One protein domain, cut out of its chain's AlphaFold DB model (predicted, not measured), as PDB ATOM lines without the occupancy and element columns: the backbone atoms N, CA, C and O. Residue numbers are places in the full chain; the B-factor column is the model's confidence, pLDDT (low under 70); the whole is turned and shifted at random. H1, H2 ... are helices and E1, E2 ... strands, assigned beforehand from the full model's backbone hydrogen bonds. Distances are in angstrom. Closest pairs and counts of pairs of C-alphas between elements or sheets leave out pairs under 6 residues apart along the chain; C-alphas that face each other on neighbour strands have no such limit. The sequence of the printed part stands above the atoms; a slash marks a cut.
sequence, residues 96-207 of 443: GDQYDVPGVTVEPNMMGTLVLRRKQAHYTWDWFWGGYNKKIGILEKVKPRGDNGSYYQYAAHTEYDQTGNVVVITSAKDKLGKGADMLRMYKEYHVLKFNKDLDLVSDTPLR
ATOM      1  N   GLY A  96     180.674 163.394 153.968       83.31
ATOM      2  CA  GLY A  96     179.899 164.354 154.762       83.31
ATOM      3  C   GLY A  96     178.414 163.993 154.832       83.31
ATOM      4  O   GLY A  96     177.902 163.278 153.977       83.31
ATOM      5  N   ASP A  97     177.696 164.488 155.841       83.88
ATOM      6  CA  ASP A  97     176.278 164.138 156.034       83.88
ATOM      7  C   ASP A  97     175.409 164.555 154.842       83.88
ATOM      8  O   ASP A  97     174.423 163.892 154.515       83.88
ATOM      9  N   GLN A  98     175.792 165.647 154.178       88.75
ATOM     10  CA  GLN A  98     175.147 166.155 152.980       88.75
ATOM     11  C   GLN A  98     176.184 166.737 152.028       88.75
ATOM     12  O   GLN A  98     177.132 167.395 152.460       88.75
ATOM     13  N   TYR A  99     175.976 166.530 150.733       85.75
ATOM     14  CA  TYR A  99     176.701 167.245 149.690       85.75
ATOM     15  C   TYR A  99     175.852 167.338 148.424       85.75
ATOM     16  O   TYR A  99     174.938 166.538 148.213       85.75
ATOM     17  N   ASP A 100     176.185 168.302 147.571       87.19
ATOM     18  CA  ASP A 100     175.490 168.511 146.311       87.19
ATOM     19  C   ASP A 100     176.424 168.326 145.126       87.19
ATOM     20  O   ASP A 100     177.577 168.764 145.146       87.19
ATOM     21  N   VAL A 101     175.893 167.734 144.059       85.69
ATOM     22  CA  VAL A 101     176.599 167.591 142.788       85.69
ATOM     23  C   VAL A 101     175.770 168.214 141.666       85.69
ATOM     24  O   VAL A 101     174.681 167.716 141.360       85.69
ATOM     25  N   PRO A 102     176.235 169.313 141.044       90.12
ATOM     26  CA  PRO A 102     175.614 169.829 139.831       90.12
ATOM     27  C   PRO A 102     175.867 168.873 138.663       90.12
ATOM     28  O   PRO A 102     176.919 168.244 138.574       90.12
ATOM     29  N   GLY A 103     174.937 168.810 137.720       90.88
ATOM     30  CA  GLY A 103     175.145 168.059 136.491       90.88
ATOM     31  C   GLY A 103     174.094 168.331 135.437       90.88
ATOM     32  O   GLY A 103     173.271 169.237 135.567       90.88
ATOM     33  N   VAL A 104     174.103 167.508 134.398       92.25
ATOM     34  CA  VAL A 104     173.128 167.558 133.310       92.25
ATOM     35  C   VAL A 104     172.383 166.237 133.227       92.25
ATOM     36  O   VAL A 104     172.951 165.175 133.468       92.25
ATOM     37  N   THR A 105     171.101 166.310 132.888       91.31
ATOM     38  CA  THR A 105     170.294 165.150 132.514       91.31
ATOM     39  C   THR A 105     169.605 165.357 131.175       91.31
ATOM     40  O   THR A 105     169.396 166.495 130.732       91.31
ATOM     41  N   VAL A 106     169.264 164.252 130.515       90.44
ATOM     42  CA  VAL A 106     168.639 164.242 129.190       90.44
ATOM     43  C   VAL A 106     167.199 163.763 129.312       90.44
ATOM     44  O   VAL A 106     166.925 162.667 129.788       90.44
ATOM     45  N   GLU A 107     166.258 164.573 128.830       84.44
ATOM     46  CA  GLU A 107     164.830 164.236 128.868       84.44
ATOM     47  C   GLU A 107     164.178 164.557 127.514       84.44
ATOM     48  O   GLU A 107     163.617 165.648 127.347       84.44
ATOM     49  N   PRO A 108     164.259 163.657 126.514       80.25
ATOM     50  CA  PRO A 108     163.712 163.928 125.191       80.25
ATOM     51  C   PRO A 108     162.215 164.239 125.274       80.25
ATOM     52  O   PRO A 108     161.468 163.646 126.051       80.25
ATOM     53  N   ASN A 109     161.748 165.178 124.450       77.44
ATOM     54  CA  ASN A 109     160.310 165.441 124.366       77.44
ATOM     55  C   ASN A 109     159.586 164.312 123.604       77.44
ATOM     56  O   ASN A 109     160.215 163.467 122.972       77.44
ATOM     57  N   MET A 110     158.250 164.337 123.581       71.62
ATOM     58  CA  MET A 110     157.453 163.349 122.832       71.62
ATOM     59  C   MET A 110     157.794 163.261 121.333       71.62
ATOM     60  O   MET A 110     157.563 162.229 120.715       71.62
ATOM     61  N   MET A 111     158.351 164.325 120.746       75.94
ATOM     62  CA  MET A 111     158.778 164.351 119.343       75.94
ATOM     63  C   MET A 111     160.206 163.815 119.145       75.94
ATOM     64  O   MET A 111     160.700 163.799 118.019       75.94
ATOM     65  N   GLY A 112     160.871 163.398 120.226       80.75
ATOM     66  CA  GLY A 112     162.241 162.898 120.267       80.75
ATOM     67  C   GLY A 112     163.321 163.959 120.059       80.75
ATOM     68  O   GLY A 112     164.471 163.614 119.818       80.75
ATOM     69  N   THR A 113     162.986 165.248 120.162       87.69
ATOM     70  CA  THR A 113     163.994 166.318 120.156       87.69
ATOM     71  C   THR A 113     164.868 166.211 121.400       87.69
ATOM     72  O   THR A 113     164.340 166.063 122.507       87.69
ATOM     73  N   LEU A 114     166.181 166.362 121.222       90.88
ATOM     74  CA  LEU A 114     167.134 166.451 122.317       90.88
ATOM     75  C   LEU A 114     166.809 167.646 123.221       90.88
ATOM     76  O   LEU A 114     166.632 168.783 122.775       90.88
ATOM     77  N   VAL A 115     166.735 167.365 124.513       91.88
ATOM     78  CA  VAL A 115     166.528 168.345 125.570       91.88
ATOM     79  C   VAL A 115     167.510 168.013 126.680       91.88
ATOM     80  O   VAL A 115     167.508 166.893 127.191       91.88
ATOM     81  N   LEU A 116     168.301 169.005 127.063       94.06
ATOM     82  CA  LEU A 116     169.184 168.947 128.217       94.06
ATOM     83  C   LEU A 116     168.569 169.745 129.355       94.06
ATOM     84  O   LEU A 116     167.940 170.788 129.128       94.06
ATOM     85  N   ARG A 117     168.763 169.273 130.580       92.75
ATOM     86  CA  ARG A 117     168.389 170.005 131.783       92.75
ATOM     87  C   ARG A 117     169.540 170.024 132.758       92.75
ATOM     88  O   ARG A 117     170.102 168.972 133.054       92.75
ATOM     89  N   ARG A 118     169.841 171.200 133.300       92.44
ATOM     90  CA  ARG A 118     170.733 171.288 134.454       92.44
ATOM     91  C   ARG A 118     170.010 170.661 135.649       92.44
ATOM     92  O   ARG A 118     168.826 170.927 135.873       92.44
ATOM     93  N   LYS A 119     170.709 169.815 136.394       90.69
ATOM     94  CA  LYS A 119     170.246 169.183 137.628       90.69
ATOM     95  C   LYS A 119     171.184 169.520 138.783       90.69
ATOM     96  O   LYS A 119     172.373 169.741 138.578       90.69
ATOM     97  N   GLN A 120     170.643 169.502 139.992       89.88
ATOM     98  CA  GLN A 120     171.396 169.473 141.241       89.88
ATOM     99  C   GLN A 120     171.038 168.160 141.946       89.88
ATOM    100  O   GLN A 120     169.875 167.939 142.290       89.88
ATOM    101  N   ALA A 121     171.997 167.252 142.103       86.94
ATOM    102  CA  ALA A 121     171.812 166.031 142.876       86.94
ATOM    103  C   ALA A 121     172.201 166.300 144.334       86.94
ATOM    104  O   ALA A 121     173.360 166.573 144.624       86.94
ATOM    105  N   HIS A 122     171.221 166.227 145.226       87.62
ATOM    106  CA  HIS A 122     171.387 166.366 146.666       87.62
ATOM    107  C   HIS A 122     171.587 164.980 147.276       87.62
ATOM    108  O   HIS A 122     170.698 164.127 147.171       87.62
ATOM    109  N   TYR A 123     172.736 164.760 147.905       86.31
ATOM    110  CA  TYR A 123     173.083 163.509 148.565       86.31
ATOM    111  C   TYR A 123     172.957 163.668 150.081       86.31
ATOM    112  O   TYR A 123     173.416 164.657 150.647       86.31
ATOM    113  N   THR A 124     172.321 162.711 150.755       88.06
ATOM    114  CA  THR A 124     172.209 162.673 152.226       88.06
ATOM    115  C   THR A 124     172.629 161.307 152.742       88.06
ATOM    116  O   THR A 124     172.064 160.301 152.318       88.06
ATOM    117  N   TRP A 125     173.634 161.267 153.614       83.12
ATOM    118  CA  TRP A 125     174.166 160.016 154.147       83.12
ATOM    119  C   TRP A 125     173.141 159.346 155.058       83.12
ATOM    120  O   TRP A 125     172.598 159.978 155.967       83.12
ATOM    121  N   ASP A 126     172.903 158.064 154.819       81.44
ATOM    122  CA  ASP A 126     172.103 157.220 155.680       81.44
ATOM    123  C   ASP A 126     173.008 156.248 156.426       81.44
ATOM    124  O   ASP A 126     173.634 155.344 155.864       81.44
ATOM    125  N   TRP A 127     173.057 156.449 157.737       73.44
ATOM    126  CA  TRP A 127     173.821 155.591 158.615       73.44
ATOM    127  C   TRP A 127     173.219 154.200 158.757       73.44
ATOM    128  O   TRP A 127     173.931 153.372 159.277       73.44
ATOM    129  N   PHE A 128     171.974 153.918 158.371       71.31
ATOM    130  CA  PHE A 128     171.373 152.590 158.538       71.31
ATOM    131  C   PHE A 128     171.835 151.578 157.478       71.31
ATOM    132  O   PHE A 128     171.950 150.397 157.793       71.31
ATOM    133  N   TRP A 129     172.120 152.019 156.251       71.12
ATOM    134  CA  TRP A 129     172.633 151.150 155.178       71.12
ATOM    135  C   TRP A 129     174.014 151.564 154.651       71.12
ATOM    136  O   TRP A 129     174.494 150.983 153.684       71.12
ATOM    137  N   GLY A 130     174.662 152.562 155.265       71.88
ATOM    138  CA  GLY A 130     176.036 152.945 154.923       71.88
ATOM    139  C   GLY A 130     176.178 153.527 153.511       71.88
ATOM    140  O   GLY A 130     177.152 153.246 152.812       71.88
ATOM    141  N   GLY A 131     175.198 154.323 153.072       77.50
ATOM    142  CA  GLY A 131     175.154 154.874 151.716       77.50
ATOM    143  C   GLY A 131     174.401 156.198 151.625       77.50
ATOM    144  O   GLY A 131     173.792 156.653 152.588       77.50
ATOM    145  N   TYR A 132     174.427 156.840 150.456       81.31
ATOM    146  CA  TYR A 132     173.739 158.115 150.244       81.31
ATOM    147  C   TYR A 132     172.352 157.945 149.622       81.31
ATOM    148  O   TYR A 132     172.207 157.373 148.547       81.31
ATOM    149  N   ASN A 133     171.348 158.574 150.232       84.19
ATOM    150  CA  ASN A 133     170.099 158.920 149.562       84.19
ATOM    151  C   ASN A 133     170.352 160.013 148.518       84.19
ATOM    152  O   ASN A 133     171.022 160.998 148.825       84.19
ATOM    153  N   LYS A 134     169.757 159.895 147.327       85.25
ATOM    154  CA  LYS A 134     169.873 160.884 146.244       85.25
ATOM    155  C   LYS A 134     168.520 161.531 145.943       85.25
ATOM    156  O   LYS A 134     167.552 160.842 145.629       85.25
ATOM    157  N   LYS A 135     168.460 162.865 145.955       86.19
ATOM    158  CA  LYS A 135     167.311 163.655 145.479       86.19
ATOM    159  C   LYS A 135     167.746 164.583 144.351       86.19
ATOM    160  O   LYS A 135     168.681 165.354 144.510       86.19
ATOM    161  N   ILE A 136     167.051 164.543 143.217       85.94
ATOM    162  CA  ILE A 136     167.400 165.350 142.040       85.94
ATOM    163  C   ILE A 136     166.489 166.581 141.960       85.94
ATOM    164  O   ILE A 136     165.271 166.452 141.832       85.94
ATOM    165  N   GLY A 137     167.083 167.772 142.015       87.44
ATOM    166  CA  GLY A 137     166.451 169.035 141.641       87.44
ATOM    167  C   GLY A 137     166.704 169.347 140.167       87.44
ATOM    168  O   GLY A 137     167.834 169.241 139.700       87.44
ATOM    169  N   ILE A 138     165.664 169.730 139.426       90.06
ATOM    170  CA  ILE A 138     165.769 170.149 138.023       90.06
ATOM    171  C   ILE A 138     165.746 171.673 137.958       90.06
ATOM    172  O   ILE A 138     164.871 172.305 138.546       90.06
ATOM    173  N   LEU A 139     166.700 172.244 137.230       87.00
ATOM    174  CA  LEU A 139     166.892 173.682 137.092       87.00
ATOM    175  C   LEU A 139     166.466 174.129 135.683       87.00
ATOM    176  O   LEU A 139     165.301 174.007 135.299       87.00
ATOM    177  N   GLU A 140     167.409 174.649 134.901       88.62
ATOM    178  CA  GLU A 140     167.170 175.174 133.561       88.62
ATOM    179  C   GLU A 140     167.098 174.090 132.478       88.62
ATOM    180  O   GLU A 140     167.508 172.943 132.668       88.62
ATOM    181  N   LYS A 141     166.569 174.479 131.313       90.75
ATOM    182  CA  LYS A 141     166.346 173.614 130.154       90.75
ATOM    183  C   LYS A 141     166.930 174.239 128.891       90.75
ATOM    184  O   LYS A 141     166.567 175.358 128.539       90.75
ATOM    185  N   VAL A 142     167.704 173.457 128.143       90.69
ATOM    186  CA  VAL A 142     168.290 173.841 126.852       90.69
ATOM    187  C   VAL A 142     167.899 172.827 125.771       90.69
ATOM    188  O   VAL A 142     167.695 171.641 126.031       90.69
ATOM    189  N   LYS A 143     167.743 173.310 124.535       91.94
ATOM    190  CA  LYS A 143     167.499 172.492 123.337       91.94
ATOM    191  C   LYS A 143     168.617 172.766 122.328       91.94
ATOM    192  O   LYS A 143     168.464 173.703 121.539       91.94
ATOM    193  N   PRO A 144     169.722 172.005 122.377       89.19
ATOM    194  CA  PRO A 144     170.863 172.221 121.495       89.19
ATOM    195  C   PRO A 144     170.470 172.155 120.017       89.19
ATOM    196  O   PRO A 144     169.506 171.478 119.639       89.19
ATOM    197  N   ARG A 145     171.224 172.868 119.182       86.88
ATOM    198  CA  ARG A 145     171.052 172.952 117.728       86.88
ATOM    199  C   ARG A 145     172.396 172.733 117.057       86.88
ATOM    200  O   ARG A 145     173.398 173.166 117.613       86.88
ATOM    201  N   GLY A 146     172.396 172.112 115.881       79.69
ATOM    202  CA  GLY A 146     173.593 172.097 115.043       79.69
ATOM    203  C   GLY A 146     173.858 173.479 114.443       79.69
ATOM    204  O   GLY A 146     172.944 174.308 114.373       79.69
ATOM    205  N   ASP A 147     175.075 173.708 113.953       79.38
ATOM    206  CA  ASP A 147     175.527 174.998 113.398       79.38
ATOM    207  C   ASP A 147     174.627 175.531 112.273       79.38
ATOM    208  O   ASP A 147     174.382 176.729 112.149       79.38
ATOM    209  N   ASN A 148     174.054 174.631 111.474       72.88
ATOM    210  CA  ASN A 148     173.102 174.956 110.406       72.88
ATOM    211  C   ASN A 148     171.657 175.198 110.911       72.88
ATOM    212  O   ASN A 148     170.714 175.288 110.118       72.88
ATOM    213  N   GLY A 149     171.445 175.249 112.227       76.12
ATOM    214  CA  GLY A 149     170.139 175.367 112.870       76.12
ATOM    215  C   GLY A 149     169.292 174.088 112.845       76.12
ATOM    216  O   GLY A 149     168.091 174.161 113.149       76.12
ATOM    217  N   SER A 150     169.875 172.940 112.475       78.25
ATOM    218  CA  SER A 150     169.221 171.626 112.523       78.25
ATOM    219  C   SER A 150     168.786 171.260 113.942       78.25
ATOM    220  O   SER A 150     169.293 171.765 114.949       78.25
ATOM    221  N   TYR A 151     167.757 170.418 114.020       84.12
ATOM    222  CA  TYR A 151     167.310 169.844 115.281       84.12
ATOM    223  C   TYR A 151     168.134 168.593 115.570       84.12
ATOM    224  O   TYR A 151     168.292 167.750 114.691       84.12
ATOM    225  N   TYR A 152     168.571 168.443 116.813       90.31
ATOM    226  CA  TYR A 152     169.101 167.181 117.302       90.31
ATOM    227  C   TYR A 152     167.953 166.273 117.750       90.31
ATOM    228  O   TYR A 152     167.102 166.678 118.551       90.31
ATOM    229  N   GLN A 153     167.900 165.067 117.191       89.69
ATOM    230  CA  GLN A 153     166.965 164.014 117.570       89.69
ATOM    231  C   GLN A 153     167.675 163.022 118.498       89.69
ATOM    232  O   GLN A 153     168.633 162.363 118.103       89.69
ATOM    233  N   TYR A 154     167.193 162.911 119.731       90.56
ATOM    234  CA  TYR A 154     167.756 162.022 120.740       90.56
ATOM    235  C   TYR A 154     167.737 160.557 120.284       90.56
ATOM    236  O   TYR A 154     166.709 160.068 119.806       90.56
ATOM    237  N   ALA A 155     168.850 159.854 120.508       89.50
ATOM    238  CA  ALA A 155     168.953 158.412 120.314       89.50
ATOM    239  C   ALA A 155     169.301 157.682 121.621       89.50
ATOM    240  O   ALA A 155     168.598 156.750 122.004       89.50
ATOM    241  N   ALA A 156     170.352 158.118 122.315       89.75
ATOM    242  CA  ALA A 156     170.798 157.548 123.585       89.75
ATOM    243  C   ALA A 156     171.621 158.577 124.375       89.75
ATOM    244  O   ALA A 156     171.984 159.629 123.844       89.75
ATOM    245  N   HIS A 157     171.932 158.290 125.637       92.25
ATOM    246  CA  HIS A 157     172.869 159.094 126.417       92.25
ATOM    247  C   HIS A 157     173.476 158.293 127.566       92.25
ATOM    248  O   HIS A 157     172.996 157.216 127.917       92.25
ATOM    249  N   THR A 158     174.512 158.861 128.170       89.12
ATOM    250  CA  THR A 158     175.074 158.390 129.422       89.12
ATOM    251  C   THR A 158     175.482 159.573 130.294       89.12
ATOM    252  O   THR A 158     176.028 160.562 129.798       89.12
ATOM    253  N   GLU A 159     175.170 159.494 131.585       88.06
ATOM    254  CA  GLU A 159     175.462 160.539 132.567       88.06
ATOM    255  C   GLU A 159     176.634 160.112 133.457       88.06
ATOM    256  O   GLU A 159     176.764 158.938 133.837       88.06
ATOM    257  N   TYR A 160     177.479 161.081 133.801       84.81
ATOM    258  CA  TYR A 160     178.604 160.906 134.710       84.81
ATOM    259  C   TYR A 160     178.353 161.749 135.953       84.81
ATOM    260  O   TYR A 160     178.636 162.946 135.985       84.81
ATOM    261  N   ASP A 161     177.787 161.115 136.980       77.19
ATOM    262  CA  ASP A 161     177.362 161.806 138.197       77.19
ATOM    263  C   ASP A 161     178.521 162.535 138.895       77.19
ATOM    264  O   ASP A 161     178.292 163.598 139.452       77.19
ATOM    265  N   GLN A 162     179.762 162.036 138.823       74.94
ATOM    266  CA  GLN A 162     180.927 162.709 139.413       74.94
ATOM    267  C   GLN A 162     181.233 164.078 138.799       74.94
ATOM    268  O   GLN A 162     181.471 165.055 139.510       74.94
ATOM    269  N   THR A 163     181.324 164.127 137.471       84.00
ATOM    270  CA  THR A 163     181.729 165.334 136.745       84.00
ATOM    271  C   THR A 163     180.533 166.240 136.473       84.00
ATOM    272  O   THR A 163     180.703 167.430 136.208       84.00
ATOM    273  N   GLY A 164     179.322 165.680 136.546       87.25
ATOM    274  CA  GLY A 164     178.091 166.309 136.094       87.25
ATOM    275  C   GLY A 164     177.971 166.354 134.569       87.25
ATOM    276  O   GLY A 164     177.027 166.960 134.057       87.25
ATOM    277  N   ASN A 165     178.910 165.731 133.850       91.56
ATOM    278  CA  ASN A 165     178.929 165.708 132.396       91.56
ATOM    279  C   ASN A 165     177.917 164.698 131.855       91.56
ATOM    280  O   ASN A 165     177.575 163.698 132.495       91.56
ATOM    281  N   VAL A 166     177.499 164.928 130.617       92.94
ATOM    282  CA  VAL A 166     176.671 163.991 129.865       92.94
ATOM    283  C   VAL A 166     177.244 163.798 128.472       92.94
ATOM    284  O   VAL A 166     177.686 164.754 127.832       92.94
ATOM    285  N   VAL A 167     177.219 162.557 127.999       94.75
ATOM    286  CA  VAL A 167     177.498 162.219 126.603       94.75
ATOM    287  C   VAL A 167     176.198 161.760 125.962       94.75
ATOM    288  O   VAL A 167     175.492 160.908 126.496       94.75
ATOM    289  N   VAL A 168     175.858 162.347 124.819       94.88
ATOM    290  CA  VAL A 168     174.588 162.143 124.122       94.88
ATOM    291  C   VAL A 168     174.857 161.650 122.712       94.88
ATOM    292  O   VAL A 168     175.635 162.254 121.980       94.88
ATOM    293  N   ILE A 169     174.148 160.600 122.309       94.88
ATOM    294  CA  ILE A 169     174.046 160.171 120.918       94.88
ATOM    295  C   ILE A 169     172.772 160.777 120.343       94.88
ATOM    296  O   ILE A 169     171.664 160.548 120.842       94.88
ATOM    297  N   THR A 170     172.923 161.557 119.282       93.75
ATOM    298  CA  THR A 170     171.816 162.230 118.603       93.75
ATOM    299  C   THR A 170     171.983 162.138 117.096       93.75
ATOM    300  O   THR A 170     173.102 162.039 116.611       93.75
ATOM    301  N   SER A 171     170.896 162.210 116.335       91.88
ATOM    302  CA  SER A 171     170.964 162.411 114.886       91.88
ATOM    303  C   SER A 171     170.655 163.852 114.492       91.88
ATOM    304  O   SER A 171     169.976 164.582 115.226       91.88
ATOM    305  N   ALA A 172     171.187 164.278 113.345       86.31
ATOM    306  CA  ALA A 172     170.949 165.607 112.792       86.31
ATOM    307  C   ALA A 172     169.711 165.596 111.886       86.31
ATOM    308  O   ALA A 172     169.668 164.916 110.858       86.31
ATOM    309  N   LYS A 173     168.689 166.375 112.248       84.00
ATOM    310  CA  LYS A 173     167.460 166.527 111.465       84.00
ATOM    311  C   LYS A 173     167.381 167.916 110.849       84.00
ATOM    312  O   LYS A 173     167.181 168.920 111.543       84.00
ATOM    313  N   ASP A 174     167.478 167.951 109.525       83.00
ATOM    314  CA  ASP A 174     167.328 169.178 108.752       83.00
ATOM    315  C   ASP A 174     165.936 169.790 108.929       83.00
ATOM    316  O   ASP A 174     164.919 169.101 109.076       83.00
ATOM    317  N   LYS A 175     165.885 171.125 108.885       78.69
ATOM    318  CA  LYS A 175     164.619 171.835 108.702       78.69
ATOM    319  C   LYS A 175     164.064 171.485 107.323       78.69
ATOM    320  O   LYS A 175     164.793 171.498 106.338       78.69
ATOM    321  N   LEU A 176     162.762 171.212 107.257       78.38
ATOM    322  CA  LEU A 176     162.058 171.014 105.990       78.38
ATOM    323  C   LEU A 176     162.247 172.252 105.097       78.38
ATOM    324  O   LEU A 176     161.968 173.371 105.528       78.38
ATOM    325  N   GLY A 177     162.725 172.053 103.868       78.38
ATOM    326  CA  GLY A 177     163.025 173.137 102.934       78.38
ATOM    327  C   GLY A 177     163.737 172.660 101.667       78.38
ATOM    328  O   GLY A 177     164.014 171.471 101.501       78.38
ATOM    329  N   LYS A 178     164.038 173.598 100.757       76.19
ATOM    330  CA  LYS A 178     164.830 173.308  99.550       76.19
ATOM    331  C   LYS A 178     166.228 172.825  99.956       76.19
ATOM    332  O   LYS A 178     166.916 173.522 100.692       76.19
ATOM    333  N   GLY A 179     166.632 171.654  99.463       77.00
ATOM    334  CA  GLY A 179     167.947 171.059  99.739       77.00
ATOM    335  C   GLY A 179     168.053 170.257 101.041       77.00
ATOM    336  O   GLY A 179     169.148 169.810 101.366       77.00
ATOM    337  N   ALA A 180     166.952 170.055 101.776       81.75
ATOM    338  CA  ALA A 180     166.952 169.214 102.972       81.75
ATOM    339  C   ALA A 180     167.193 167.739 102.609       81.75
ATOM    340  O   ALA A 180     166.457 167.172 101.794       81.75
ATOM    341  N   ASP A 181     168.176 167.097 103.247       86.00
ATOM    342  CA  ASP A 181     168.332 165.644 103.152       86.00
ATOM    343  C   ASP A 181     167.424 164.987 104.197       86.00
ATOM    344  O   ASP A 181     167.748 164.888 105.382       86.00
ATOM    345  N   MET A 182     166.257 164.527 103.742       84.25
ATOM    346  CA  MET A 182     165.261 163.874 104.598       84.25
ATOM    347  C   MET A 182     165.783 162.596 105.271       84.25
ATOM    348  O   MET A 182     165.211 162.172 106.275       84.25
ATOM    349  N   LEU A 183     166.850 161.987 104.740       89.56
ATOM    350  CA  LEU A 183     167.471 160.788 105.296       89.56
ATOM    351  C   LEU A 183     168.705 161.096 106.154       89.56
ATOM    352  O   LEU A 183     169.261 160.167 106.740       89.56
ATOM    353  N   ARG A 184     169.128 162.364 106.279       89.69
ATOM    354  CA  ARG A 184     170.291 162.748 107.099       89.69
ATOM    355  C   ARG A 184     170.161 162.260 108.537       89.69
ATOM    356  O   ARG A 184     171.113 161.698 109.058       89.69
ATOM    357  N   MET A 185     168.964 162.340 109.122       89.50
ATOM    358  CA  MET A 185     168.726 161.893 110.502       89.50
ATOM    359  C   MET A 185     168.947 160.387 110.724       89.50
ATOM    360  O   MET A 185     168.953 159.927 111.858       89.50
ATOM    361  N   TYR A 186     169.105 159.606 109.654       92.38
ATOM    362  CA  TYR A 186     169.397 158.177 109.726       92.38
ATOM    363  C   TYR A 186     170.817 157.843 109.258       92.38
ATOM    364  O   TYR A 186     171.248 156.708 109.403       92.38
ATOM    365  N   LYS A 187     171.546 158.809 108.694       94.00
ATOM    366  CA  LYS A 187     172.895 158.630 108.136       94.00
ATOM    367  C   LYS A 187     173.962 159.440 108.868       94.00
ATOM    368  O   LYS A 187     175.144 159.159 108.718       94.00
ATOM    369  N   GLU A 188     173.565 160.450 109.634       94.06
ATOM    370  CA  GLU A 188     174.464 161.341 110.357       94.06
ATOM    371  C   GLU A 188     174.040 161.445 111.819       94.06
ATOM    372  O   GLU A 188     172.989 161.990 112.176       94.06
ATOM    373  N   TYR A 189     174.904 160.887 112.652       95.00
ATOM    374  CA  TYR A 189     174.823 160.898 114.096       95.00
ATOM    375  C   TYR A 189     175.938 161.759 114.666       95.00
ATOM    376  O   TYR A 189     176.969 161.952 114.035       95.00
ATOM    377  N   HIS A 190     175.737 162.253 115.875       95.31
ATOM    378  CA  HIS A 190     176.703 163.025 116.628       95.31
ATOM    379  C   HIS A 190     176.796 162.446 118.031       95.31
ATOM    380  O   HIS A 190     175.771 162.141 118.654       95.31
ATOM    381  N   VAL A 191     178.024 162.309 118.515       97.00
ATOM    382  CA  VAL A 191     178.311 162.066 119.924       97.00
ATOM    383  C   VAL A 191     178.725 163.394 120.533       97.00
ATOM    384  O   VAL A 191     179.823 163.886 120.285       97.00
ATOM    385  N   LEU A 192     177.799 163.987 121.281       95.44
ATOM    386  CA  LEU A 192     177.952 165.299 121.895       95.44
ATOM    387  C   LEU A 192     178.305 165.138 123.371       95.44
ATOM    388  O   LEU A 192     177.621 164.396 124.078       95.44
ATOM    389  N   LYS A 193     179.305 165.872 123.860       95.56
ATOM    390  CA  LYS A 193     179.584 165.986 125.298       95.56
ATOM    391  C   LYS A 193     179.185 167.353 125.803       95.56
ATOM    392  O   LYS A 193     179.636 168.357 125.261       95.56
ATOM    393  N   PHE A 194     178.419 167.384 126.883       94.69
ATOM    394  CA  PHE A 194     178.117 168.611 127.606       94.69
ATOM    395  C   PHE A 194     178.703 168.550 129.010       94.69
ATOM    396  O   PHE A 194     178.651 167.500 129.659       94.69
ATOM    397  N   ASN A 195     179.263 169.668 129.472       93.25
ATOM    398  CA  ASN A 195     179.688 169.795 130.861       93.25
ATOM    399  C   ASN A 195     178.485 170.077 131.784       93.25
ATOM    400  O   ASN A 195     177.371 170.330 131.321       93.25
ATOM    401  N   LYS A 196     178.716 170.080 133.101       91.69
ATOM    402  CA  LYS A 196     177.712 170.432 134.126       91.69
ATOM    403  C   LYS A 196     177.055 171.814 133.952       91.69
ATOM    404  O   LYS A 196     175.994 172.061 134.523       91.69
ATOM    405  N   ASP A 197     177.685 172.699 133.183       91.25
ATOM    406  CA  ASP A 197     177.239 174.064 132.912       91.25
ATOM    407  C   ASP A 197     176.460 174.198 131.593       91.25
ATOM    408  O   ASP A 197     176.047 175.301 131.247       91.25
ATOM    409  N   LEU A 198     176.169 173.072 130.923       91.81
ATOM    410  CA  LEU A 198     175.505 172.970 129.615       91.81
ATOM    411  C   LEU A 198     176.331 173.486 128.427       91.81
ATOM    412  O   LEU A 198     175.783 173.632 127.330       91.81
ATOM    413  N   ASP A 199     177.637 173.680 128.592       93.12
ATOM    414  CA  ASP A 199     178.518 173.993 127.470       93.12
ATOM    415  C   ASP A 199     178.809 172.732 126.659       93.12
ATOM    416  O   ASP A 199     179.094 171.667 127.215       93.12
ATOM    417  N   LEU A 200     178.781 172.864 125.331       94.12
ATOM    418  CA  LEU A 200     179.236 171.818 124.422       94.12
ATOM    419  C   LEU A 200     180.766 171.719 124.497       94.12
ATOM    420  O   LEU A 200     181.478 172.638 124.102       94.12
ATOM    421  N   VAL A 201     181.262 170.589 124.991       95.19
ATOM    422  CA  VAL A 201     182.693 170.291 125.138       95.19
ATOM    423  C   VAL A 201     183.252 169.639 123.876       95.19
ATOM    424  O   VAL A 201     184.401 169.878 123.510       95.19
ATOM    425  N   SER A 202     182.455 168.802 123.215       95.44
ATOM    426  CA  SER A 202     182.861 168.111 121.995       95.44
ATOM    427  C   SER A 202     181.672 167.671 121.151       95.44
ATOM    428  O   SER A 202     180.591 167.390 121.671       95.44
ATOM    429  N   ASP A 203     181.910 167.590 119.843       94.94
ATOM    430  CA  ASP A 203     181.000 167.042 118.842       94.94
ATOM    431  C   ASP A 203     181.783 166.107 117.911       94.94
ATOM    432  O   ASP A 203     182.657 166.546 117.158       94.94
ATOM    433  N   THR A 204     181.471 164.813 117.978       96.25
ATOM    434  CA  THR A 204     182.053 163.794 117.101       96.25
ATOM    435  C   THR A 204     181.002 163.272 116.123       96.25
ATOM    436  O   THR A 204     180.108 162.521 116.536       96.25
ATOM    437  N   PRO A 205     181.107 163.597 114.820       95.12
ATOM    438  CA  PRO A 205     180.173 163.108 113.817       95.12
ATOM    439  C   PRO A 205     180.446 161.640 113.458       95.12
ATOM    440  O   PRO A 205     181.579 161.231 113.210       95.12
ATOM    441  N   LEU A 206     179.376 160.857 113.350       96.50
ATOM    442  CA  LEU A 206     179.350 159.469 112.903       96.50
ATOM    443  C   LEU A 206     178.480 159.386 111.645       96.50
ATOM    444  O   LEU A 206     177.260 159.550 111.698       96.50
ATOM    445  N   ARG A 207     179.116 159.135 110.499       95.94
ATOM    446  CA  ARG A 207     178.452 159.132 109.185       95.94
ATOM    447  C   ARG A 207     178.336 157.729 108.605       95.94
ATOM    448  O   ARG A 207     179.239 156.913 108.812       95.94
TER     449      ARG A 207
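This is residues 96 to 207 of the 443 residues of an uncharacterized protein of Hymenobacter busanensis (UniProt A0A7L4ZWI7). Two strongly twisted antiparallel sheets make a rod, one sheet toward each end; they overlap near its middle as a sandwich only partly face to face, where E1 of the three-stranded sheet meets E4 and E5 of the four-stranded one. The turn between E2 and E3 lies at one end of the rod, and the loop of residues 174 to 183, with the short helix H1 after it, lies at the other. The printed part has 112 residues, with seven named strands and one named helix in the order E1 E2 E3 E4 E5 H1 E6 E7, and its class is mostly strand. The sheets have the orders E1 - E2 - E3 and E4 - E5 - E6 - E7. The whole is loose, with a radius of gyration of the C-alphas of 16.9 A, and spans 61 by 22 by 21 A.

E1, residues 98 to 106, forms an antiparallel hairpin with E2, residues 116 to 126, at 150 degrees between their directions; N 101 and O 121 are 2.8 A apart, within hydrogen-bond range. E2 forms a second hairpin with E3, residues 131 to 142, at 163 degrees, with N 122 and O 135 at 2.8 A. E1, E2 and E3 are a meander, each strand the antiparallel neighbour of the one before. E1 bends by 53 degrees at residue 103, and E3 by 57 degrees at residue 139. The chain then changes to the other sheet, where E4, residues 151 to 160, forms a hairpin with E5, residues 165 to 173, at 162 degrees, with N 158 and O 167 at 2.8 A. E4 bends by 76 degrees at residue 155, and E5 by 53 degrees at residue 169. H1, residues 184 to 187, is on this sheet at a height of 4.9 A, over none of its strands; its closest C-alpha pair to E5 is Ala 172 and Met 185, 4.9 A apart. H1 is too short for any O i to N i+4 pair inside it, and its one O i to N i+3 pair is within range. E6, residues 188 to 194, is the antiparallel neighbour of E5 at 153 degrees, with N 168 and O 192 at 2.8 A. E6 forms a hairpin with E7, residues 200 to 207, at 163 degrees, with N 206 and O 189 at 2.7 A. The two sheets form a sandwich, two sheets face to face, with the facing parts 11.5 A centre to centre and their strands at 31 degrees. The closest C-alphas of E1 and E5 are Gly 103 and Asn 165, 6.1 A apart; those of E1 and E4 are Thr 105 and Glu 159, 6.9 A. E2 and E3 are apart from E4, E5, E6 and E7.

E1 begins at C-alpha 98, (175.147, 166.155, 152.980), and is 24.7 A long. E2 measures 30.0 A, and E3, the longest strand with 12 residues, 32.0 A. E4 begins at C-alpha 151, (167.310, 169.844, 115.281), and measures 24.2 A; E5 measures 23.9 A. H1 measures 5.0 A, E6 19.1 A and E7 19.8 A. E7 ends at C-alpha 207, (178.452, 159.132, 109.185).

The two C-alphas farthest apart, those of Phe 128 and Lys 178, are 62.9 A apart. The printed part has no cut. No link is long; the E1 to E2, E3 to E4 and E5 to H1 links are short, and the others are tight. The mean pLDDT of the printed part is 87.2, and no printed residue is under 70.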